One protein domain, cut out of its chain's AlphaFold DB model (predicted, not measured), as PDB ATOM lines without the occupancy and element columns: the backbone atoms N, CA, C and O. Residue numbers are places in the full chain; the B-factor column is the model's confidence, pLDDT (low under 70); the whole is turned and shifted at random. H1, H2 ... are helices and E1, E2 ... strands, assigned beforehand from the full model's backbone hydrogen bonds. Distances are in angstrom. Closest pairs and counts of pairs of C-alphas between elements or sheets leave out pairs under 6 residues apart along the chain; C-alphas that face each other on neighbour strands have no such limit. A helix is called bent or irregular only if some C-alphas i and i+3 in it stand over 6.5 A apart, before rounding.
ATOM      1  N   ALA A  42      92.401   0.704  40.029       83.62
ATOM      2  CA  ALA A  42      92.236   2.023  40.633       83.62
ATOM      3  C   ALA A  42      91.818   3.073  39.594       83.62
ATOM      4  O   ALA A  42      90.961   3.911  39.863       83.62
ATOM      5  N   THR A  43      92.388   3.000  38.392       83.69
ATOM      6  CA  THR A  43      92.089   3.928  37.301       83.69
ATOM      7  C   THR A  43      90.668   3.679  36.777       83.69
ATOM      8  O   THR A  43      89.863   4.603  36.749       83.69
ATOM      9  N   PHE A  44      90.287   2.428  36.503       87.00
ATOM     10  CA  PHE A  44      88.913   2.087  36.109       87.00
ATOM     11  C   PHE A  44      87.865   2.484  37.161       87.00
ATOM     12  O   PHE A  44      86.813   3.018  36.813       87.00
ATOM     13  N   LYS A  45      88.171   2.318  38.455       87.38
ATOM     14  CA  LYS A  45      87.281   2.746  39.544       87.38
ATOM     15  C   LYS A  45      86.930   4.224  39.486       87.38
ATOM     16  O   LYS A  45      85.796   4.561  39.786       87.38
ATOM     17  N   ARG A  46      87.828   5.092  39.008       87.25
ATOM     18  CA  ARG A  46      87.513   6.518  38.816       87.25
ATOM     19  C   ARG A  46      86.366   6.722  37.820       87.25
ATOM     20  O   ARG A  46      85.525   7.579  38.059       87.25
ATOM     21  N   LEU A  47      86.308   5.935  36.740       88.12
ATOM     22  CA  LEU A  47      85.201   5.979  35.774       88.12
ATOM     23  C   LEU A  47      83.896   5.475  36.402       88.12
ATOM     24  O   LEU A  47      82.848   6.093  36.225       88.12
ATOM     25  N   LEU A  48      83.965   4.383  37.169       89.56
ATOM     26  CA  LEU A  48      82.799   3.836  37.867       89.56
ATOM     27  C   LEU A  48      82.283   4.763  38.966       89.56
ATOM     28  O   LEU A  48      81.079   4.855  39.163       89.56
ATOM     29  N   ASP A  49      83.171   5.442  39.683       90.00
ATOM     30  CA  ASP A  49      82.790   6.382  40.729       90.00
ATOM     31  C   ASP A  49      82.080   7.598  40.126       90.00
ATOM     32  O   ASP A  49      81.058   8.007  40.658       90.00
ATOM     33  N   ILE A  50      82.513   8.088  38.956       88.69
ATOM     34  CA  ILE A  50      81.746   9.090  38.196       88.69
ATOM     35  C   ILE A  50      80.372   8.532  37.799       88.69
ATOM     36  O   ILE A  50      79.365   9.215  37.964       88.69
ATOM     37  N   ALA A  51      80.312   7.294  37.298       89.62
ATOM     38  CA  ALA A  51      79.048   6.671  36.913       89.62
ATOM     39  C   ALA A  51      78.083   6.506  38.098       89.62
ATOM     40  O   ALA A  51      76.889   6.678  37.910       89.62
ATOM     41  N   LYS A  52      78.571   6.223  39.315       90.19
ATOM     42  CA  LYS A  52      77.743   6.088  40.532       90.19
ATOM     43  C   LYS A  52      77.038   7.379  40.944       90.19
ATOM     44  O   LYS A  52      75.990   7.305  41.580       90.19
ATOM     45  N   GLU A  53      77.594   8.536  40.592       89.06
ATOM     46  CA  GLU A  53      76.968   9.841  40.851       89.06
ATOM     47  C   GLU A  53      75.817  10.144  39.867       89.06
ATOM     48  O   GLU A  53      75.031  11.061  40.095       89.06
ATOM     49  N   ASP A  54      75.683   9.362  38.788       88.69
ATOM     50  CA  ASP A  54      74.594   9.445  37.811       88.69
ATOM     51  C   ASP A  54      73.728   8.166  37.864       88.69
ATOM     52  O   ASP A  54      74.149   7.120  37.366       88.69
ATOM     53  N   PRO A  55      72.497   8.224  38.415       89.50
ATOM     54  CA  PRO A  55      71.630   7.052  38.548       89.50
ATOM     55  C   PRO A  55      71.415   6.261  37.251       89.50
ATOM     56  O   PRO A  55      71.427   5.030  37.287       89.50
ATOM     57  N   ASP A  56      71.278   6.938  36.109       89.25
ATOM     58  CA  ASP A  56      71.040   6.276  34.822       89.25
ATOM     59  C   ASP A  56      72.323   5.609  34.301       89.25
ATOM     60  O   ASP A  56      72.280   4.529  33.710       89.25
ATOM     61  N   ALA A  57      73.477   6.252  34.505       90.94
ATOM     62  CA  ALA A  57      74.769   5.680  34.139       90.94
ATOM     63  C   ALA A  57      75.125   4.490  35.039       90.94
ATOM     64  O   ALA A  57      75.693   3.500  34.579       90.94
ATOM     65  N   TYR A  58      74.765   4.551  36.319       92.06
ATOM     66  CA  TYR A  58      74.975   3.442  37.231       92.06
ATOM     67  C   TYR A  58      74.060   2.252  36.916       92.06
ATOM     68  O   TYR A  58      74.513   1.108  36.954       92.06
ATOM     69  N   GLU A  59      72.810   2.501  36.520       91.12
ATOM     70  CA  GLU A  59      71.907   1.453  36.029       91.12
ATOM     71  C   GLU A  59      72.484   0.738  34.791       91.12
ATOM     72  O   GLU A  59      72.417  -0.491  34.700       91.12
ATOM     73  N   LEU A  60      73.109   1.469  33.855       89.19
ATOM     74  CA  LEU A  60      73.811   0.873  32.707       89.19
ATOM     75  C   LEU A  60      74.931  -0.064  33.141       89.19
ATOM     76  O   LEU A  60      75.018  -1.195  32.666       89.19
ATOM     77  N   VAL A  61      75.770   0.406  34.063       89.25
ATOM     78  CA  VAL A  61      76.868  -0.373  34.634       89.25
ATOM     79  C   VAL A  61      76.331  -1.661  35.267       89.25
ATOM     80  O   VAL A  61      76.853  -2.743  35.004       89.25
ATOM     81  N   GLN A  62      75.257  -1.573  36.053       89.00
ATOM     82  CA  GLN A  62      74.619  -2.739  36.669       89.00
ATOM     83  C   GLN A  62      74.031  -3.698  35.627       89.00
ATOM     84  O   GLN A  62      74.191  -4.913  35.747       89.00
ATOM     85  N   THR A  63      73.390  -3.163  34.590       85.69
ATOM     86  CA  THR A  63      72.799  -3.948  33.499       85.69
ATOM     87  C   THR A  63      73.870  -4.719  32.731       85.69
ATOM     88  O   THR A  63      73.728  -5.923  32.514       85.69
ATOM     89  N   ALA A  64      74.966  -4.054  32.360       84.38
ATOM     90  CA  ALA A  64      76.093  -4.688  31.685       84.38
ATOM     91  C   ALA A  64      76.747  -5.758  32.570       84.38
ATOM     92  O   ALA A  64      76.962  -6.882  32.118       84.38
ATOM     93  N   ALA A  65      76.981  -5.452  33.852       84.50
ATOM     94  CA  ALA A  65      77.550  -6.390  34.815       84.50
ATOM     95  C   ALA A  65      76.702  -7.668  34.946       84.50
ATOM     96  O   ALA A  65      77.238  -8.780  34.889       84.50
ATOM     97  N   ALA A  66      75.378  -7.518  35.059       81.50
ATOM     98  CA  ALA A  66      74.449  -8.639  35.145       81.50
ATOM     99  C   ALA A  66      74.452  -9.490  33.866       81.50
ATOM    100  O   ALA A  66      74.503 -10.715  33.938       81.50
ATOM    101  N   ARG A  67      74.447  -8.857  32.688       78.19
ATOM    102  CA  ARG A  67      74.458  -9.571  31.399       78.19
ATOM    103  C   ARG A  67      75.736 -10.350  31.146       78.19
ATOM    104  O   ARG A  67      75.699 -11.391  30.498       78.19
ATOM    105  N   LEU A  68      76.844  -9.861  31.676       76.69
ATOM    106  CA  LEU A  68      78.140 -10.514  31.580       76.69
ATOM    107  C   LEU A  68      78.367 -11.564  32.668       76.69
ATOM    108  O   LEU A  68      79.455 -12.126  32.749       76.69
ATOM    109  N   ASN A  69      77.340 -11.858  33.477       79.25
ATOM    110  CA  ASN A  69      77.404 -12.787  34.604       79.25
ATOM    111  C   ASN A  69      78.560 -12.471  35.564       79.25
ATOM    112  O   ASN A  69      79.172 -13.374  36.134       79.25
ATOM    113  N   THR A  70      78.863 -11.186  35.733       76.69
ATOM    114  CA  THR A  70      79.875 -10.738  36.690       76.69
ATOM    115  C   THR A  70      79.287 -10.684  38.097       76.69
ATOM    116  O   THR A  70      78.096 -10.427  38.283       76.69
ATOM    117  N   ALA A  71      80.118 -10.920  39.109       66.75
ATOM    118  CA  ALA A  71      79.719 -10.844  40.508       66.75
ATOM    119  C   ALA A  71      79.582  -9.392  41.000       66.75
ATOM    120  O   ALA A  71      78.894  -9.144  41.993       66.75
ATOM    121  N   SER A  72      80.232  -8.425  40.336       83.06
ATOM    122  CA  SER A  72      80.142  -7.001  40.686       83.06
ATOM    123  C   SER A  72      80.495  -6.059  39.521       83.06
ATOM    124  O   SER A  72      81.268  -6.448  38.646       83.06
ATOM    125  N   PRO A  73      80.031  -4.790  39.538       82.00
ATOM    126  CA  PRO A  73      80.432  -3.761  38.569       82.00
ATOM    127  C   PRO A  73      81.941  -3.580  38.370       82.00
ATOM    128  O   PRO A  73      82.381  -3.262  37.269       82.00
ATOM    129  N   ASP A  74      82.743  -3.792  39.417       81.81
ATOM    130  CA  ASP A  74      84.202  -3.654  39.353       81.81
ATOM    131  C   ASP A  74      84.834  -4.689  38.399       81.81
ATOM    132  O   ASP A  74      85.893  -4.431  37.827       81.81
ATOM    133  N   GLU A  75      84.184  -5.839  38.185       84.25
ATOM    134  CA  GLU A  75      84.657  -6.896  37.281       84.25
ATOM    135  C   GLU A  75      84.468  -6.553  35.800       84.25
ATOM    136  O   GLU A  75      85.092  -7.193  34.950       84.25
ATOM    137  N   LEU A  76      83.709  -5.499  35.468       82.56
ATOM    138  CA  LEU A  76      83.643  -4.977  34.098       82.56
ATOM    139  C   LEU A  76      85.022  -4.565  33.575       82.56
ATOM    140  O   LEU A  76      85.236  -4.581  32.370       82.56
ATOM    141  N   ILE A  77      85.997  -4.284  34.449       83.94
ATOM    142  CA  ILE A  77      87.379  -4.028  34.023       83.94
ATOM    143  C   ILE A  77      87.951  -5.148  33.148       83.94
ATOM    144  O   ILE A  77      88.777  -4.882  32.284       83.94
ATOM    145  N   THR A  78      87.503  -6.394  33.332       81.19
ATOM    146  CA  THR A  78      87.981  -7.549  32.552       81.19
ATOM    147  C   THR A  78      87.683  -7.417  31.060       81.19
ATOM    148  O   THR A  78      88.396  -7.993  30.236       81.19
ATOM    149  N   ILE A  79      86.671  -6.619  30.722       76.25
ATOM    150  CA  ILE A  79      86.269  -6.327  29.354       76.25
ATOM    151  C   ILE A  79      86.712  -4.932  28.919       76.25
ATOM    152  O   ILE A  79      86.528  -4.594  27.764       76.25
ATOM    153  N   VAL A  80      87.307  -4.101  29.780       80.31
ATOM    154  CA  VAL A  80      87.796  -2.772  29.384       80.31
ATOM    155  C   VAL A  80      89.300  -2.822  29.153       80.31
ATOM    156  O   VAL A  80      90.066  -3.216  30.028       80.31
ATOM    157  N   LYS A  81      89.746  -2.398  27.969       80.31
ATOM    158  CA  LYS A  81      91.167  -2.357  27.606       80.31
ATOM    159  C   LYS A  81      91.557  -0.971  27.116       80.31
ATOM    160  O   LYS A  81      90.750  -0.249  26.529       80.31
ATOM    161  N   LEU A  82      92.824  -0.617  27.327       77.25
ATOM    162  CA  LEU A  82      93.408   0.537  26.652       77.25
ATOM    163  C   LEU A  82      93.799   0.128  25.247       77.25
ATOM    164  O   LEU A  82      94.589  -0.797  25.057       77.25
ATOM    165  N   CYS A  83      93.233   0.823  24.273       71.38
ATOM    166  CA  CYS A  83      93.498   0.574  22.870       71.38
ATOM    167  C   CYS A  83      94.169   1.831  22.313       71.38
ATOM    168  O   CYS A  83      93.565   2.906  22.376       71.38
ATOM    169  N   PRO A  84      95.421   1.747  21.821       62.88
ATOM    170  CA  PRO A  84      96.026   2.885  21.148       62.88
ATOM    171  C   PRO A  84      95.137   3.282  19.971       62.88
ATOM    172  O   PRO A  84      94.530   2.421  19.330       62.88
ATOM    173  N   GLU A  85      95.055   4.585  19.699       54.66
ATOM    174  CA  GLU A  85      94.342   5.099  18.534       54.66
ATOM    175  C   GLU A  85      94.891   4.384  17.293       54.66
ATOM    176  O   GLU A  85      96.079   4.486  16.969       54.66
ATOM    177  N   VAL A  86      94.057   3.572  16.647       47.59
ATOM    178  CA  VAL A  86      94.500   2.800  15.492       47.59
ATOM    179  C   VAL A  86      94.669   3.802  14.361       47.59
ATOM    180  O   VAL A  86      93.697   4.380  13.884       47.59
ATOM    181  N   GLN A  87      95.909   4.064  13.950       33.81
ATOM    182  CA  GLN A  87      96.134   4.861  12.754       33.81
ATOM    183  C   GLN A  87      95.868   4.009  11.516       33.81
ATOM    184  O   GLN A  87      96.615   3.084  11.193       33.81
ATOM    185  N   VAL A  88      94.783   4.328  10.817       33.50
ATOM    186  CA  VAL A  88      94.447   3.785   9.499       33.50
ATOM    187  C   VAL A  88      95.150   4.639   8.458       33.50
ATOM    188  O   VAL A  88      94.543   5.513   7.870       33.50
ATOM    189  N   GLY A  89      96.453   4.444   8.242       38.53
ATOM    190  CA  GLY A  89      97.229   5.348   7.377       38.53
ATOM    191  C   GLY A  89      97.446   6.719   8.034       38.53
ATOM    192  O   GLY A  89      97.819   6.773   9.200       38.53
ATOM    193  N   GLU A  90      97.221   7.828   7.320       22.69
ATOM    194  CA  GLU A  90      97.293   9.197   7.888       22.69
ATOM    195  C   GLU A  90      96.140   9.525   8.861       22.69
ATOM    196  O   GLU A  90      96.077  10.621   9.419       22.69
ATOM    197  N   PHE A  91      95.223   8.585   9.088       33.03
ATOM    198  CA  PHE A  91      93.959   8.838   9.765       33.03
ATOM    199  C   PHE A  91      93.962   8.322  11.199       33.03
ATOM    200  O   PHE A  91      94.374   7.195  11.466       33.03
ATOM    201  N   ARG A  92      93.463   9.141  12.128       30.08
ATOM    202  CA  ARG A  92      93.274   8.791  13.540       30.08
ATOM    203  C   ARG A  92      91.855   8.278  13.743       30.08
ATOM    204  O   ARG A  92      90.916   9.063  13.634       30.08
ATOM    205  N   THR A  93      91.683   6.999  14.058       34.25
ATOM    206  CA  THR A  93      90.383   6.491  14.506       34.25
ATOM    207  C   THR A  93      90.387   6.294  16.015       34.25
ATOM    208  O   THR A  93      91.115   5.449  16.535       34.25
ATOM    209  N   SER A  94      89.528   7.026  16.724       32.53
ATOM    210  CA  SER A  94      89.074   6.640  18.061       32.53
ATOM    211  C   SER A  94      88.000   5.568  17.923       32.53
ATOM    212  O   SER A  94      86.820   5.838  18.104       32.53
ATOM    213  N   THR A  95      88.390   4.371  17.498       34.88
ATOM    214  CA  THR A  95      87.481   3.225  17.460       34.88
ATOM    215  C   THR A  95      87.295   2.712  18.879       34.88
ATOM    216  O   THR A  95      88.167   2.022  19.413       34.88
ATOM    217  N   SER A  96      86.172   3.076  19.486       35.75
ATOM    218  CA  SER A  96      85.486   2.198  20.415       35.75
ATOM    219  C   SER A  96      84.608   1.297  19.551       35.75
ATOM    220  O   SER A  96      83.796   1.754  18.754       35.75
ATOM    221  N   THR A  97      84.912   0.012  19.552       35.94
ATOM    222  CA  THR A  97      84.030  -0.987  18.970       35.94
ATOM    223  C   THR A  97      83.821  -2.011  20.073       35.94
ATOM    224  O   THR A  97      84.754  -2.352  20.798       35.94
ATOM    225  N   LEU A  98      82.592  -2.463  20.245       30.83
ATOM    226  CA  LEU A  98      82.279  -3.674  20.980       30.83
ATOM    227  C   LEU A  98      82.057  -4.778  19.955       30.83
ATOM    228  O   LEU A  98      81.231  -4.647  19.053       30.83
ATOM    229  N   SER A  99      82.756  -5.894  20.115       32.53
ATOM    230  CA  SER A  99      82.284  -7.177  19.611       32.53
ATOM    231  C   SER A  99      81.625  -7.935  20.717       32.53
ATOM    232  O   SER A  99      82.218  -8.132  21.766       32.53
ATOM    233  N   ALA A 100      80.425  -8.431  20.475       30.56
ATOM    234  CA  ALA A 100      79.917  -9.533  21.261       30.56
ATOM    235  C   ALA A 100      80.143 -10.830  20.474       30.56
ATOM    236  O   ALA A 100      79.558 -11.030  19.416       30.56
ATOM    237  N   GLU A 101      80.976 -11.683  21.070       30.38
ATOM    238  CA  GLU A 101      81.340 -13.059  20.713       30.38
ATOM    239  C   GLU A 101      82.286 -13.289  19.512       30.38
ATOM    240  O   GLU A 101      82.048 -12.814  18.399       30.38
ATOM    241  N   PRO A 102      83.319 -14.147  19.679       32.50
ATOM    242  CA  PRO A 102      83.931 -14.799  18.537       32.50
ATOM    243  C   PRO A 102      82.842 -15.676  17.928       32.50
ATOM    244  O   PRO A 102      82.341 -16.594  18.583       32.50
ATOM    245  N   THR A 144      85.217  -6.615  24.340       71.56
ATOM    246  CA  THR A 144      86.183  -5.625  24.787       71.56
ATOM    247  C   THR A 144      85.652  -4.225  24.499       71.56
ATOM    248  O   THR A 144      85.362  -3.895  23.359       71.56
ATOM    249  N   ILE A 145      85.589  -3.385  25.529       78.38
ATOM    250  CA  ILE A 145      85.419  -1.937  25.454       78.38
ATOM    251  C   ILE A 145      86.809  -1.319  25.327       78.38
ATOM    252  O   ILE A 145      87.644  -1.432  26.230       78.38
ATOM    253  N   CYS A 146      87.058  -0.657  24.203       74.94
ATOM    254  CA  CYS A 146      88.311   0.040  23.951       74.94
ATOM    255  C   CYS A 146      88.239   1.501  24.401       74.94
ATOM    256  O   CYS A 146      87.464   2.286  23.860       74.94
ATOM    257  N   ILE A 147      89.106   1.884  25.339       79.62
ATOM    258  CA  ILE A 147      89.299   3.282  25.745       79.62
ATOM    259  C   ILE A 147      90.671   3.749  25.257       79.62
ATOM    260  O   ILE A 147      91.686   3.100  25.508       79.62
ATOM    261  N   ASN A 148      90.723   4.886  24.563       76.88
ATOM    262  CA  ASN A 148      91.994   5.465  24.133       76.88
ATOM    263  C   ASN A 148      92.691   6.164  25.326       76.88
ATOM    264  O   ASN A 148      92.097   7.077  25.905       76.88
ATOM    265  N   PRO A 149      93.936   5.786  25.687       75.25
ATOM    266  CA  PRO A 149      94.657   6.376  26.819       75.25
ATOM    267  C   PRO A 149      95.040   7.853  26.626       75.25
ATOM    268  O   PRO A 149      95.290   8.544  27.605       75.25
ATOM    269  N   ASP A 150      95.065   8.365  25.390       73.56
ATOM    270  CA  ASP A 150      95.353   9.779  25.098       73.56
ATOM    271  C   ASP A 150      94.156  10.715  25.348       73.56
ATOM    272  O   ASP A 150      94.277  11.935  25.174       73.56
ATOM    273  N   ARG A 151      92.995  10.159  25.717       76.62
ATOM    274  CA  ARG A 151      91.746  10.897  25.930       76.62
ATOM    275  C   ARG A 151      91.662  11.495  27.331       76.62
ATOM    276  O   ARG A 151      92.343  11.080  28.269       76.62
ATOM    277  N   THR A 152      90.810  12.504  27.463       82.12
ATOM    278  CA  THR A 152      90.481  13.081  28.769       82.12
ATOM    279  C   THR A 152      89.637  12.101  29.587       82.12
ATOM    280  O   THR A 152      89.028  11.186  29.028       82.12
ATOM    281  N   LEU A 153      89.574  12.273  30.913       82.69
ATOM    282  CA  LEU A 153      88.717  11.423  31.756       82.69
ATOM    283  C   LEU A 153      87.248  11.524  31.333       82.69
ATOM    284  O   LEU A 153      86.529  10.529  31.366       82.69
ATOM    285  N   LEU A 154      86.825  12.720  30.912       81.44
ATOM    286  CA  LEU A 154      85.480  12.978  30.409       81.44
ATOM    287  C   LEU A 154      85.186  12.190  29.130       81.44
ATOM    288  O   LEU A 154      84.163  11.516  29.059       81.44
ATOM    289  N   ASP A 155      86.089  12.236  28.152       79.62
ATOM    290  CA  ASP A 155      85.937  11.492  26.898       79.62
ATOM    291  C   ASP A 155      85.947   9.980  27.149       79.62
ATOM    292  O   ASP A 155      85.130   9.253  26.597       79.62
ATOM    293  N   SER A 156      86.838   9.496  28.022       85.25
ATOM    294  CA  SER A 156      86.882   8.082  28.409       85.25
ATOM    295  C   SER A 156      85.597   7.632  29.106       85.25
ATOM    296  O   SER A 156      85.125   6.524  28.858       85.25
ATOM    297  N   TYR A 157      85.016   8.485  29.951       86.81
ATOM    298  CA  TYR A 157      83.709   8.243  30.558       86.81
ATOM    299  C   TYR A 157      82.599   8.221  29.503       86.81
ATOM    300  O   TYR A 157      81.802   7.289  29.493       86.81
ATOM    301  N   ALA A 158      82.582   9.184  28.578       86.06
ATOM    302  CA  ALA A 158      81.613   9.230  27.488       86.06
ATOM    303  C   ALA A 158      81.647   7.947  26.648       86.06
ATOM    304  O   ALA A 158      80.607   7.329  26.434       86.06
ATOM    305  N   THR A 159      82.848   7.515  26.247       84.81
ATOM    306  CA  THR A 159      83.064   6.247  25.542       84.81
ATOM    307  C   THR A 159      82.570   5.067  26.368       84.81
ATOM    308  O   THR A 159      81.838   4.235  25.853       84.81
ATOM    309  N   LEU A 160      82.906   4.991  27.660       86.75
ATOM    310  CA  LEU A 160      82.436   3.894  28.503       86.75
ATOM    311  C   LEU A 160      80.902   3.825  28.541       86.75
ATOM    312  O   LEU A 160      80.343   2.751  28.358       86.75
ATOM    313  N   ILE A 161      80.214   4.949  28.760       90.06
ATOM    314  CA  ILE A 161      78.744   4.976  28.826       90.06
ATOM    315  C   ILE A 161      78.111   4.631  27.475       90.06
ATOM    316  O   ILE A 161      77.141   3.875  27.450       90.06
ATOM    317  N   HIS A 162      78.679   5.122  26.373       88.81
ATOM    318  CA  HIS A 162      78.268   4.746  25.023       88.81
ATOM    319  C   HIS A 162      78.314   3.226  24.836       88.81
ATOM    320  O   HIS A 162      77.303   2.595  24.542       88.81
ATOM    321  N   GLU A 163      79.471   2.624  25.103       84.31
ATOM    322  CA  GLU A 163      79.676   1.194  24.896       84.31
ATOM    323  C   GLU A 163      78.797   0.354  25.841       84.31
ATOM    324  O   GLU A 163      78.213  -0.654  25.447       84.31
ATOM    325  N   LEU A 164      78.610   0.793  27.090       86.12
ATOM    326  CA  LEU A 164      77.698   0.128  28.022       86.12
ATOM    327  C   LEU A 164      76.224   0.218  27.587       86.12
ATOM    328  O   LEU A 164      75.445  -0.679  27.911       86.12
ATOM    329  N   ALA A 165      75.822   1.245  26.833       87.69
ATOM    330  CA  ALA A 165      74.457   1.368  26.322       87.69
ATOM    331  C   ALA A 165      74.096   0.258  25.323       87.69
ATOM    332  O   ALA A 165      72.950  -0.196  25.311       87.69
ATOM    333  N   HIS A 166      75.071  -0.282  24.584       81.44
ATOM    334  CA  HIS A 166      74.853  -1.457  23.732       81.44
ATOM    335  C   HIS A 166      74.419  -2.702  24.529       81.44
ATOM    336  O   HIS A 166      73.804  -3.615  23.975       81.44
ATOM    337  N   TYR A 167      74.632  -2.726  25.851       78.06
ATOM    338  CA  TYR A 167      74.130  -3.777  26.739       78.06
ATOM    339  C   TYR A 167      72.689  -3.555  27.220       78.06
ATOM    340  O   TYR A 167      72.181  -4.409  27.939       78.06
ATOM    341  N   ARG A 168      71.981  -2.475  26.858       73.69
ATOM    342  CA  ARG A 168      70.534  -2.342  27.148       73.69
ATOM    343  C   ARG A 168      69.674  -3.135  26.167       73.69
ATOM    344  O   ARG A 168      68.692  -3.764  26.563       73.69
ATOM    345  N   GLY A 169      70.072  -3.190  24.903       63.69
ATOM    346  CA  GLY A 169      69.341  -3.876  23.839       63.69
ATOM    347  C   GLY A 169      69.652  -5.360  23.723       63.69
ATOM    348  O   GLY A 169      70.738  -5.799  24.087       63.69
ATOM    349  N   TYR A 170      68.710  -6.162  23.222       51.59
ATOM    350  CA  TYR A 170      69.028  -7.510  22.737       51.59
ATOM    351  C   TYR A 170      70.183  -7.371  21.738       51.59
ATOM    352  O   TYR A 170      70.078  -6.540  20.841       51.59
ATOM    353  N   SER A 171      71.280  -8.115  21.935       51.34
ATOM    354  CA  SER A 171      72.484  -8.010  21.102       51.34
ATOM    355  C   SER A 171      72.086  -7.897  19.627       51.34
ATOM    356  O   SER A 171      71.392  -8.777  19.108       51.34
ATOM    357  N   LEU A 172      72.538  -6.817  18.979       45.53
ATOM    358  CA  LEU A 172      72.507  -6.592  17.525       45.53
ATOM    359  C   LEU A 172      72.898  -7.847  16.722       45.53
ATOM    360  O   LEU A 172      72.520  -7.987  15.563       45.53
ATOM    361  N   PHE A 173      73.620  -8.769  17.361       48.03
ATOM    362  CA  PHE A 173      74.195  -9.976  16.793       48.03
ATOM    363  C   PHE A 173      73.540 -11.285  17.288       48.03
ATOM    364  O   PHE A 173      73.810 -12.337  16.717       48.03
ATOM    365  N   ASN A 174      72.660 -11.257  18.305       42.72
ATOM    366  CA  ASN A 174      72.054 -12.472  18.887       42.72
ATOM    367  C   ASN A 174      70.667 -12.795  18.326       42.72
ATOM    368  O   ASN A 174      70.233 -13.947  18.391       42.72
ATOM    369  N   ALA A 175      69.950 -11.812  17.784       52.59
ATOM    370  CA  ALA A 175      68.784 -12.109  16.968       52.59
ATOM    371  C   ALA A 175      69.291 -12.432  15.563       52.59
ATOM    372  O   ALA A 175      69.811 -11.549  14.886       52.59
ATOM    373  N   ARG A 176      69.166 -13.689  15.119       58.28
ATOM    374  CA  ARG A 176      69.346 -14.022  13.702       58.28
ATOM    375  C   ARG A 176      68.341 -13.174  12.922       58.28
ATOM    376  O   ARG A 176      67.150 -13.464  12.961       58.28
ATOM    377  N   GLN A 177      68.817 -12.104  12.299       75.69
ATOM    378  CA  GLN A 177      67.970 -11.210  11.522       75.69
ATOM    379  C   GLN A 177      67.641 -11.913  10.204       75.69
ATOM    380  O   GLN A 177      68.552 -12.406   9.539       75.69
ATOM    381  N   ASP A 178      66.366 -12.014   9.835       85.69
ATOM    382  CA  ASP A 178      66.009 -12.517   8.510       85.69
ATOM    383  C   ASP A 178      66.294 -11.392   7.497       85.69
ATOM    384  O   ASP A 178      65.763 -10.291   7.660       85.69
ATOM    385  N   PRO A 179      67.119 -11.602   6.452       85.44
ATOM    386  CA  PRO A 179      67.331 -10.578   5.431       85.44
ATOM    387  C   PRO A 179      66.020 -10.096   4.781       85.44
ATOM    388  O   PRO A 179      65.943  -8.950   4.339       85.44
ATOM    389  N   LEU A 180      64.971 -10.929   4.754       89.00
ATOM    390  CA  LEU A 180      63.656 -10.557   4.227       89.00
ATOM    391  C   LEU A 180      62.879  -9.584   5.134       89.00
ATOM    392  O   LEU A 180      61.931  -8.953   4.654       89.00
ATOM    393  N   ASP A 181      63.313  -9.346   6.374       91.38
ATOM    394  CA  ASP A 181      62.745  -8.308   7.249       91.38
ATOM    395  C   ASP A 181      63.127  -6.876   6.808       91.38
ATOM    396  O   ASP A 181      62.566  -5.889   7.307       91.38
ATOM    397  N   PHE A 182      64.062  -6.741   5.855       91.94
ATOM    398  CA  PHE A 182      64.604  -5.459   5.391       91.94
ATOM    399  C   PHE A 182      64.327  -5.218   3.916       91.94
ATOM    400  O   PHE A 182      64.720  -6.021   3.075       91.94
ATOM    401  N   LYS A 183      63.676  -4.108   3.563       91.56
ATOM    402  CA  LYS A 183      63.310  -3.811   2.163       91.56
ATOM    403  C   LYS A 183      64.527  -3.800   1.236       91.56
ATOM    404  O   LYS A 183      64.480  -4.399   0.167       91.56
ATOM    405  N   ASP A 184      65.587  -3.140   1.685       87.75
ATOM    406  CA  ASP A 184      66.853  -2.935   0.993       87.75
ATOM    407  C   ASP A 184      67.969  -2.633   2.017       87.75
ATOM    408  O   ASP A 184      67.762  -2.712   3.232       87.75
ATOM    409  N   LEU A 185      69.164  -2.298   1.518       86.06
ATOM    410  CA  LEU A 185      70.313  -1.934   2.347       86.06
ATOM    411  C   LEU A 185      70.054  -0.684   3.204       86.06
ATOM    412  O   LEU A 185      70.479  -0.651   4.355       86.06
ATOM    413  N   GLU A 186      69.382   0.344   2.684       88.69
ATOM    414  CA  GLU A 186      69.161   1.574   3.454       88.69
ATOM    415  C   GLU A 186      68.140   1.338   4.579       88.69
ATOM    416  O   GLU A 186      68.337   1.833   5.688       88.69
ATOM    417  N   ASP A 187      67.114   0.510   4.349       90.56
ATOM    418  CA  ASP A 187      66.191   0.051   5.399       90.56
ATOM    419  C   ASP A 187      66.924  -0.764   6.478       90.56
ATOM    420  O   ASP A 187      66.674  -0.573   7.670       90.56
ATOM    421  N   TYR A 188      67.873  -1.624   6.086       87.56
ATOM    422  CA  TYR A 188      68.745  -2.333   7.027       87.56
ATOM    423  C   TYR A 188      69.573  -1.366   7.882       87.56
ATOM    424  O   TYR A 188      69.491  -1.415   9.110       87.56
ATOM    425  N   LEU A 189      70.315  -0.443   7.258       84.38
ATOM    426  CA  LEU A 189      71.139   0.544   7.965       84.38
ATOM    427  C   LEU A 189      70.299   1.388   8.934       84.38
ATOM    428  O   LEU A 189      70.677   1.582  10.092       84.38
ATOM    429  N   ALA A 190      69.134   1.848   8.480       86.12
ATOM    430  CA  ALA A 190      68.219   2.655   9.271       86.12
ATOM    431  C   ALA A 190      67.674   1.908  10.499       86.12
ATOM    432  O   ALA A 190      67.604   2.492  11.585       86.12
ATOM    433  N   LYS A 191      67.284   0.637  10.341       87.44
ATOM    434  CA  LYS A 191      66.737  -0.185  11.430       87.44
ATOM    435  C   LYS A 191      67.808  -0.614  12.426       87.44
ATOM    436  O   LYS A 191      67.564  -0.539  13.626       87.44
ATOM    437  N   VAL A 192      68.985  -1.017  11.950       81.75
ATOM    438  CA  VAL A 192      70.101  -1.459  12.803       81.75
ATOM    439  C   VAL A 192      70.591  -0.333  13.714       81.75
ATOM    440  O   VAL A 192      70.901  -0.572  14.874       81.75
ATOM    441  N   ILE A 193      70.590   0.915  13.247       84.31
ATOM    442  CA  ILE A 193      70.967   2.060  14.090       84.31
ATOM    443  C   ILE A 193      69.919   2.369  15.164       84.31
ATOM    444  O   ILE A 193      70.275   2.786  16.267       84.31
ATOM    445  N   ARG A 194      68.634   2.175  14.846       86.75
ATOM    446  CA  ARG A 194      67.495   2.539  15.707       86.75
ATOM    447  C   ARG A 194      67.008   1.412  16.614       86.75
ATOM    448  O   ARG A 194      66.117   1.641  17.429       86.75
ATOM    449  N   MET A 195      67.515   0.192  16.456       83.81
ATOM    450  CA  MET A 195      67.083  -0.909  17.310       83.81
ATOM    451  C   MET A 195      67.528  -0.686  18.762       83.81
ATOM    452  O   MET A 195      68.479   0.060  18.995       83.81
ATOM    453  N   PRO A 196      66.874  -1.325  19.748       83.12
ATOM    454  CA  PRO A 196      67.309  -1.238  21.138       83.12
ATOM    455  C   PRO A 196      68.776  -1.652  21.281       83.12
ATOM    456  O   PRO A 196      69.174  -2.687  20.744       83.12
ATOM    457  N   GLY A 197      69.568  -0.863  22.007       79.69
ATOM    458  CA  GLY A 197      71.022  -1.017  22.115       79.69
ATOM    459  C   GLY A 197      71.788  -0.697  20.827       79.69
ATOM    460  O   GLY A 197      72.972  -1.002  20.749       79.69
ATOM    461  N   GLY A 198      71.135  -0.121  19.817       83.00
ATOM    462  CA  GLY A 198      71.760   0.408  18.611       83.00
ATOM    463  C   GLY A 198      72.500   1.723  18.859       83.00
ATOM    464  O   GLY A 198      72.408   2.324  19.931       83.00
ATOM    465  N   GLU A 199      73.214   2.191  17.839       83.94
ATOM    466  CA  GLU A 199      74.018   3.418  17.904       83.94
ATOM    467  C   GLU A 199      73.200   4.646  18.312       83.94
ATOM    468  O   GLU A 199      73.660   5.453  19.113       83.94
ATOM    469  N   LEU A 200      71.969   4.800  17.809       86.94
ATOM    470  CA  LEU A 200      71.151   5.973  18.130       86.94
ATOM    471  C   LEU A 200      70.883   6.067  19.642       86.94
ATOM    472  O   LEU A 200      71.018   7.137  20.242       86.94
ATOM    473  N   GLU A 201      70.542   4.938  20.268       87.50
ATOM    474  CA  GLU A 201      70.345   4.858  21.717       87.50
ATOM    475  C   GLU A 201      71.665   5.070  22.469       87.50
ATOM    476  O   GLU A 201      71.675   5.769  23.487       87.50
ATOM    477  N   ALA A 202      72.774   4.524  21.966       87.81
ATOM    478  CA  ALA A 202      74.091   4.673  22.577       87.81
ATOM    479  C   ALA A 202      74.567   6.133  22.594       87.81
ATOM    480  O   ALA A 202      74.921   6.652  23.655       87.81
ATOM    481  N   TYR A 203      74.455   6.846  21.468       87.62
ATOM    482  CA  TYR A 203      74.752   8.279  21.377       87.62
ATOM    483  C   TYR A 203      73.840   9.123  22.277       87.62
ATOM    484  O   TYR A 203      74.319  10.014  22.981       87.62
ATOM    485  N   SER A 204      72.536   8.830  22.304       89.62
ATOM    486  CA  SER A 204      71.585   9.518  23.190       89.62
ATOM    487  C   SER A 204      71.924   9.314  24.668       89.62
ATOM    488  O   SER A 204      71.973  10.260  25.459       89.62
ATOM    489  N   THR A 205      72.252   8.078  25.039       90.19
ATOM    490  CA  THR A 205      72.626   7.706  26.404       90.19
ATOM    491  C   THR A 205      73.926   8.380  26.838       90.19
ATOM    492  O   THR A 205      73.978   8.977  27.918       90.19
ATOM    493  N   GLN A 206      74.949   8.355  25.979       89.56
ATOM    494  CA  GLN A 206      76.207   9.074  26.174       89.56
ATOM    495  C   GLN A 206      75.963  10.568  26.408       89.56
ATOM    496  O   GLN A 206      76.470  11.135  27.378       89.56
ATOM    497  N   TYR A 207      75.174  11.212  25.546       89.06
ATOM    498  CA  TYR A 207      74.951  12.651  25.628       89.06
ATOM    499  C   TYR A 207      74.202  13.052  26.908       89.06
ATOM    500  O   TYR A 207      74.586  14.010  27.585       89.06
ATOM    501  N   ARG A 208      73.173  12.293  27.307       90.31
ATOM    502  CA  ARG A 208      72.457  12.515  28.577       90.31
ATOM    503  C   ARG A 208      73.383  12.404  29.790       90.31
ATOM    504  O   ARG A 208      73.334  13.267  30.671       90.31
ATOM    505  N   ALA A 209      74.256  11.395  29.809       89.69
ATOM    506  CA  ALA A 209      75.252  11.221  30.867       89.69
ATOM    507  C   ALA A 209      76.218  12.415  30.934       89.69
ATOM    508  O   ALA A 209      76.450  12.986  32.003       89.69
ATOM    509  N   LEU A 210      76.702  12.882  29.777       87.12
ATOM    510  CA  LEU A 210      77.543  14.077  29.686       87.12
ATOM    511  C   LEU A 210      76.837  15.342  30.190       87.12
ATOM    512  O   LEU A 210      77.434  16.109  30.949       87.12
ATOM    513  N   LYS A 211      75.560  15.555  29.845       85.81
ATOM    514  CA  LYS A 211      74.784  16.720  30.313       85.81
ATOM    515  C   LYS A 211      74.601  16.729  31.824       85.81
ATOM    516  O   LYS A 211      74.768  17.781  32.448       85.81
ATOM    517  N   ARG A 212      74.311  15.578  32.433       86.88
ATOM    518  CA  ARG A 212      74.222  15.469  33.898       86.88
ATOM    519  C   ARG A 212      75.570  15.722  34.555       86.88
ATOM    520  O   ARG A 212      75.646  16.511  35.497       86.88
ATOM    521  N   LEU A 213      76.648  15.168  34.002       84.44
ATOM    522  CA  LEU A 213      77.998  15.439  34.485       84.44
ATOM    523  C   LEU A 213      78.376  16.927  34.360       84.44
ATOM    524  O   LEU A 213      78.979  17.479  35.285       84.44
ATOM    525  N   LYS A 214      77.944  17.620  33.288       82.06
ATOM    526  CA  LYS A 214      78.048  19.091  33.146       82.06
ATOM    527  C   LYS A 214      77.432  19.798  34.339       82.06
ATOM    528  O   LYS A 214      78.049  20.676  34.939       82.06
ATOM    529  N   ALA A 215      76.193  19.428  34.654       83.56
ATOM    530  CA  ALA A 215      75.401  20.082  35.680       83.56
ATOM    531  C   ALA A 215      76.024  19.883  37.068       83.56
ATOM    532  O   ALA A 215      76.077  20.829  37.854       83.56
ATOM    533  N   MET A 216      76.555  18.686  37.338       80.75
ATOM    534  CA  MET A 216      77.219  18.356  38.601       80.75
ATOM    535  C   MET A 216      78.558  19.081  38.771       80.75
ATOM    536  O   MET A 216      78.851  19.606  39.844       80.75
ATOM    537  N   THR A 217      79.368  19.147  37.714       79.19
ATOM    538  CA  THR A 217      80.752  19.648  37.798       79.19
ATOM    539  C   THR A 217      80.895  21.137  37.474       79.19
ATOM    540  O   THR A 217      81.914  21.739  37.806       79.19
ATOM    541  N   ARG A 218      79.881  21.751  36.842       77.56
ATOM    542  CA  ARG A 218      79.898  23.130  36.306       77.56
ATOM    543  C   ARG A 218      81.034  23.398  35.315       77.56
ATOM    544  O   ARG A 218      81.433  24.544  35.117       77.56
ATOM    545  N   LEU A 219      81.560  22.346  34.698       68.75
ATOM    546  CA  LEU A 219      82.671  22.452  33.768       68.75
ATOM    547  C   LEU A 219      82.177  22.861  32.369       68.75
ATOM    548  O   LEU A 219      81.194  22.299  31.875       68.75
ATOM    549  N   PRO A 220      82.841  23.824  31.707       60.78
ATOM    550  CA  PRO A 220      82.524  24.168  30.331       60.78
ATOM    551  C   PRO A 220      83.061  23.077  29.401       60.78
ATOM    552  O   PRO A 220      84.269  22.902  29.285       60.78
ATOM    553  N   TYR A 221      82.173  22.367  28.712       66.44
ATOM    554  CA  TYR A 221      82.538  21.548  27.559       66.44
ATOM    555  C   TYR A 221      81.764  22.016  26.329       66.44
ATOM    556  O   TYR A 221      80.598  22.416  26.430       66.44
ATOM    557  N   SER A 222      82.444  21.963  25.187       54.34
ATOM    558  CA  SER A 222      81.863  22.103  23.857       54.34
ATOM    559  C   SER A 222      81.746  20.700  23.290       54.34
ATOM    560  O   SER A 222      82.770  20.091  22.995       54.34
ATOM    561  N   ASP A 223      80.528  20.187  23.164       64.31
ATOM    562  CA  ASP A 223      80.298  18.900  22.516       64.31
ATOM    563  C   ASP A 223      79.772  19.162  21.103       64.31
ATOM    564  O   ASP A 223      78.759  19.834  20.907       64.31
ATOM    565  N   SER A 224      80.482  18.656  20.096       66.38
ATOM    566  CA  SER A 224      80.036  18.730  18.701       66.38
ATOM    567  C   SER A 224      78.676  18.063  18.494       66.38
ATOM    568  O   SER A 224      77.991  18.376  17.524       66.38
ATOM    569  N   LEU A 225      78.273  17.175  19.407       71.88
ATOM    570  CA  LEU A 225      76.974  16.525  19.396       71.88
ATOM    571  C   LEU A 225      75.832  17.430  19.877       71.88
ATOM    572  O   LEU A 225      74.687  17.100  19.591       71.88
ATOM    573  N   GLU A 226      76.083  18.573  20.542       75.12
ATOM    574  CA  GLU A 226      75.004  19.442  21.067       75.12
ATOM    575  C   GLU A 226      74.006  19.876  19.978       75.12
ATOM    576  O   GLU A 226      72.845  20.126  20.280       75.12
ATOM    577  N   ILE A 227      74.411  19.902  18.703       77.50
ATOM    578  CA  ILE A 227      73.521  20.218  17.576       77.50
ATOM    579  C   ILE A 227      72.411  19.179  17.349       77.50
ATOM    580  O   ILE A 227      71.399  19.499  16.729       77.50
ATOM    581  N   PHE A 228      72.605  17.943  17.817       80.06
ATOM    582  CA  PHE A 228      71.668  16.833  17.633       80.06
ATOM    583  C   PHE A 228      70.744  16.624  18.830       80.06
ATOM    584  O   PHE A 228      69.816  15.824  18.728       80.06
ATOM    585  N   PHE A 229      70.967  17.321  19.948       83.19
ATOM    586  CA  PHE A 229      70.289  17.034  21.207       83.19
ATOM    587  C   PHE A 229      69.687  18.279  21.864       83.19
ATOM    588  O   PHE A 229      70.200  19.389  21.754       83.19
ATOM    589  N   THR A 230      68.579  18.091  22.581       81.81
ATOM    590  CA  THR A 230      67.993  19.116  23.448       81.81
ATOM    591  C   THR A 230      68.846  19.303  24.702       81.81
ATOM    592  O   THR A 230      69.719  18.495  25.027       81.81
ATOM    593  N   ASP A 231      68.529  20.322  25.502       79.12
ATOM    594  CA  ASP A 231      69.162  20.499  26.811       79.12
ATOM    595  C   ASP A 231      68.910  19.352  27.798       79.12
ATOM    596  O   ASP A 231      69.688  19.177  28.738       79.12
ATOM    597  N   TYR A 232      67.870  18.551  27.561       79.50
ATOM    598  CA  TYR A 232      67.537  17.358  28.341       79.50
ATOM    599  C   TYR A 232      68.175  16.080  27.771       79.50
ATOM    600  O   TYR A 232      68.080  15.019  28.383       79.50
ATOM    601  N   GLY A 233      68.862  16.184  26.629       75.69
ATOM    602  CA  GLY A 233      69.496  15.070  25.933       75.69
ATOM    603  C   GLY A 233      68.536  14.208  25.119       75.69
ATOM    604  O   GLY A 233      68.796  13.027  24.914       75.69
ATOM    605  N   ASP A 234      67.422  14.779  24.664       83.75
ATOM    606  CA  ASP A 234      66.554  14.147  23.668       83.75
ATOM    607  C   ASP A 234      67.049  14.467  22.262       83.75
ATOM    608  O   ASP A 234      67.568  15.556  22.031       83.75
ATOM    609  N   VAL A 235      66.885  13.544  21.316       83.69
ATOM    610  CA  VAL A 235      67.324  13.757  19.932       83.69
ATOM    611  C   VAL A 235      66.411  14.785  19.254       83.69
ATOM    612  O   VAL A 235      65.192  14.632  19.242       83.69
ATOM    613  N   VAL A 236      66.996  15.845  18.692       83.31
ATOM    614  CA  VAL A 236      66.274  16.918  17.979       83.31
ATOM    615  C   VAL A 236      65.935  16.499  16.551       83.31
ATOM    616  O   VAL A 236      64.880  16.858  16.032       83.31
ATOM    617  N   ASP A 237      66.842  15.759  15.914       81.31
ATOM    618  CA  ASP A 237      66.737  15.321  14.524       81.31
ATOM    619  C   ASP A 237      67.384  13.935  14.379       81.31
ATOM    620  O   ASP A 237      68.599  13.805  14.206       81.31
ATOM    621  N   GLU A 238      66.570  12.886  14.531       87.25
ATOM    622  CA  GLU A 238      67.036  11.492  14.501       87.25
ATOM    623  C   GLU A 238      67.635  11.101  13.152       87.25
ATOM    624  O   GLU A 238      68.582  10.313  13.106       87.25
ATOM    625  N   ASP A 239      67.112  11.653  12.058       82.00
ATOM    626  CA  ASP A 239      67.580  11.333  10.713       82.00
ATOM    627  C   ASP A 239      68.972  11.917  10.478       82.00
ATOM    628  O   ASP A 239      69.871  11.192  10.044       82.00
ATOM    629  N   LYS A 240      69.200  13.183  10.859       80.06
ATOM    630  CA  LYS A 240      70.544  13.776  10.784       80.06
ATOM    631  C   LYS A 240      71.532  13.124  11.738       80.06
ATOM    632  O   LYS A 240      72.693  12.968  11.368       80.06
ATOM    633  N   LEU A 241      71.103  12.739  12.941       82.38
ATOM    634  CA  LEU A 241      71.971  11.993  13.852       82.38
ATOM    635  C   LEU A 241      72.333  10.625  13.258       82.38
ATOM    636  O   LEU A 241      73.496  10.242  13.286       82.38
ATOM    637  N   SER A 242      71.380   9.914  12.654       81.69
ATOM    638  CA  SER A 242      71.641   8.627  11.994       81.69
ATOM    639  C   SER A 242      72.608   8.774  10.817       81.69
ATOM    640  O   SER A 242      73.538   7.981  10.675       81.69
ATOM    641  N   GLU A 243      72.433   9.805   9.986       79.88
ATOM    642  CA  GLU A 243      73.362  10.124   8.900       79.88
ATOM    643  C   GLU A 243      74.755  10.467   9.444       79.88
ATOM    644  O   GLU A 243      75.761   9.955   8.951       79.88
ATOM    645  N   PHE A 244      74.822  11.277  10.503       77.88
ATOM    646  CA  PHE A 244      76.068  11.588  11.192       77.88
ATOM    647  C   PHE A 244      76.752  10.321  11.709       77.88
ATOM    648  O   PHE A 244      77.940  10.156  11.459       77.88
ATOM    649  N   ILE A 245      76.037   9.404  12.360       76.12
ATOM    650  CA  ILE A 245      76.577   8.129  12.857       76.12
ATOM    651  C   ILE A 245      77.147   7.299  11.700       76.12
ATOM    652  O   ILE A 245      78.296   6.856  11.753       76.12
ATOM    653  N   LEU A 246      76.372   7.140  10.620       69.56
ATOM    654  CA  LEU A 246      76.776   6.373   9.437       69.56
ATOM    655  C   LEU A 246      78.032   6.931   8.762       69.56
ATOM    656  O   LEU A 246      78.833   6.157   8.231       69.56
ATOM    657  N   ASN A 247      78.191   8.255   8.775       66.94
ATOM    658  CA  ASN A 247      79.262   8.949   8.067       66.94
ATOM    659  C   ASN A 247      80.494   9.222   8.950       66.94
ATOM    660  O   ASN A 247      81.617   9.224   8.448       66.94
ATOM    661  N   THR A 248      80.313   9.430  10.256       61.56
ATOM    662  CA  THR A 248      81.367   9.922  11.165       61.56
ATOM    663  C   THR A 248      82.184   8.801  11.792       61.56
ATOM    664  O   THR A 248      83.363   9.000  12.091       61.56
ATOM    665  N   LEU A 249      81.618   7.602  11.954       57.78
ATOM    666  CA  LEU A 249      82.380   6.449  12.428       57.78
ATOM    667  C   LEU A 249      83.377   5.996  11.343       57.78
ATOM    668  O   LEU A 249      83.062   5.235  10.424       57.78
ATOM    669  N   ALA A 250      84.601   6.516  11.475       50.22
ATOM    670  CA  ALA A 250      85.780   6.228  10.665       50.22
ATOM    671  C   ALA A 250      85.579   6.414   9.145       50.22
ATOM    672  O   ALA A 250      85.910   5.523   8.365       50.22
ATOM    673  N   ASP A 251      85.055   7.577   8.733       54.25
ATOM    674  CA  ASP A 251      84.964   8.007   7.321       54.25
ATOM    675  C   ASP A 251      84.194   7.003   6.433       54.25
ATOM    676  O   ASP A 251      84.643   6.559   5.376       54.25
ATOM    677  N   GLY A 252      83.038   6.549   6.930       54.66
ATOM    678  CA  GLY A 252      82.184   5.572   6.249       54.66
ATOM    679  C   GLY A 252      82.595   4.103   6.414       54.66
ATOM    680  O   GLY A 252      81.914   3.227   5.871       54.66
TER     681      GLY A 252
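AT A GLANCE: This is residues 42 to 102 and 144 to 252 of the 343 residues of an uncharacterized protein of Bdellovibrionales bacterium RIFOXYD1_FULL_55_31 (UniProt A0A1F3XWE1). Look for a core of two helices packed at a steep angle, H4 in the middle and the long H6 along it; H1 and H2 pack on H4, H3 packs on H1 and H2, and H5 and H8 meet H6 around its first residues. The small parallel strand pair E1 and E4 lies beside H4 through E4, the hairpin of E2 and E3 lies away from the helices, and a long link, residues 166 to 184, loops out between H4 and H5. The printed part has 170 residues with eight named helices and four named strands, in the order H1 H2 H3 E1 E2 E3 E4 H4 H5 H6 H7 H8; the class is mostly helix. The whole is compact, with a radius of gyration of the C-alphas of 16.2 A and spans of 47 by 37 by 37 A.

IN THESE COORDINATES: Find C-alpha 42 at (92.236, 2.023, 40.633); from there H1 runs 15.1 A to residue 52. H2, residues 55 to 67, is 18.3 A long, and H3 takes residues 73 to 79. Read on through the strands E1, residues 80 to 82, E2, residues 86 to 88, E3, residues 91 to 93, and, past the cut, E4, residues 145 to 147. H4, residues 153 to 165, measures 18.3 A, and H5, residues 185 to 194, 14.4 A. C-alpha 199 at (74.018, 3.418, 17.904) begins H6, which runs 26.5 A to residue 217. H7, residues 224 to 228, is only just irregular, with C-alphas 224 and 227 lying 6.8 A apart. H8 runs 14.8 A from residue 238 to C-alpha 248 at (81.367, 9.922, 11.165).

HOW THE PARTS SIT: Start at H4, whose centre is nearest to the mean of the C-alphas. It touches H6 at a steep tilt of 39 degrees, opposite ways, with the C-alphas of His 162 and Ala 202 closest at 4.8 A. With residues 153 to 157 alone H4 touches H1, closest at the C-alphas of Leu 47 and Tyr 157, 5.9 A; with residues 161 to 165 alone it touches H2, closest at those of Leu 60 and Leu 164, 6.1 A. H3 touches H1, where the C-alphas of Phe 44 and Ile 77 are closest at 6.6 A. The helix packing is mostly crossed, tilted rather than side by side. E1 and E4 are parallel neighbours, with N 81 and O 145 at 2.9 A; the closest C-alphas of E4 and H4, Ile 147 and Ser 156, are 6.0 A apart. E2 and E3 form an antiparallel hairpin, with N 88 and O 91 at 3.0 A. H5 and H6 touch only at the corner, closest at the C-alphas of Ile 193 and Glu 199, 5.1 A. H6 touches H8 with residues 199 to 200 alone, about perpendicular at 84 degrees, closest at the C-alphas of Leu 200 and Ser 242, 6.7 A. H7 and H8 only just touch, with 3 pairs of C-alphas within 8 A, those of Phe 228 and Leu 241 closest at 6.1 A. In H2, H4, H5, H6 and H8 every O i to N i+4 pair is within hydrogen-bond range; in H1 it is 6 of 7, in H3 0 of 3 with 4 of 4 O i to N i+3 pairs, and in H7 0 of 1 with 1 of 2.

THE WHOLE: The two C-alphas farthest apart, Leu 180 and Arg 218, are 49.3 A apart. Residues 103 to 143 are not printed, and C-alphas 102 and 144 lie 11.3 A apart across this cut. Of the links printed whole, H4 to H5 is long, 19 residues. The mean pLDDT of the printed part is 75.1; look for values under 70 at residue 71 and residues 84 to 102, 169 to 176, 219 to 224 and 246 to 252.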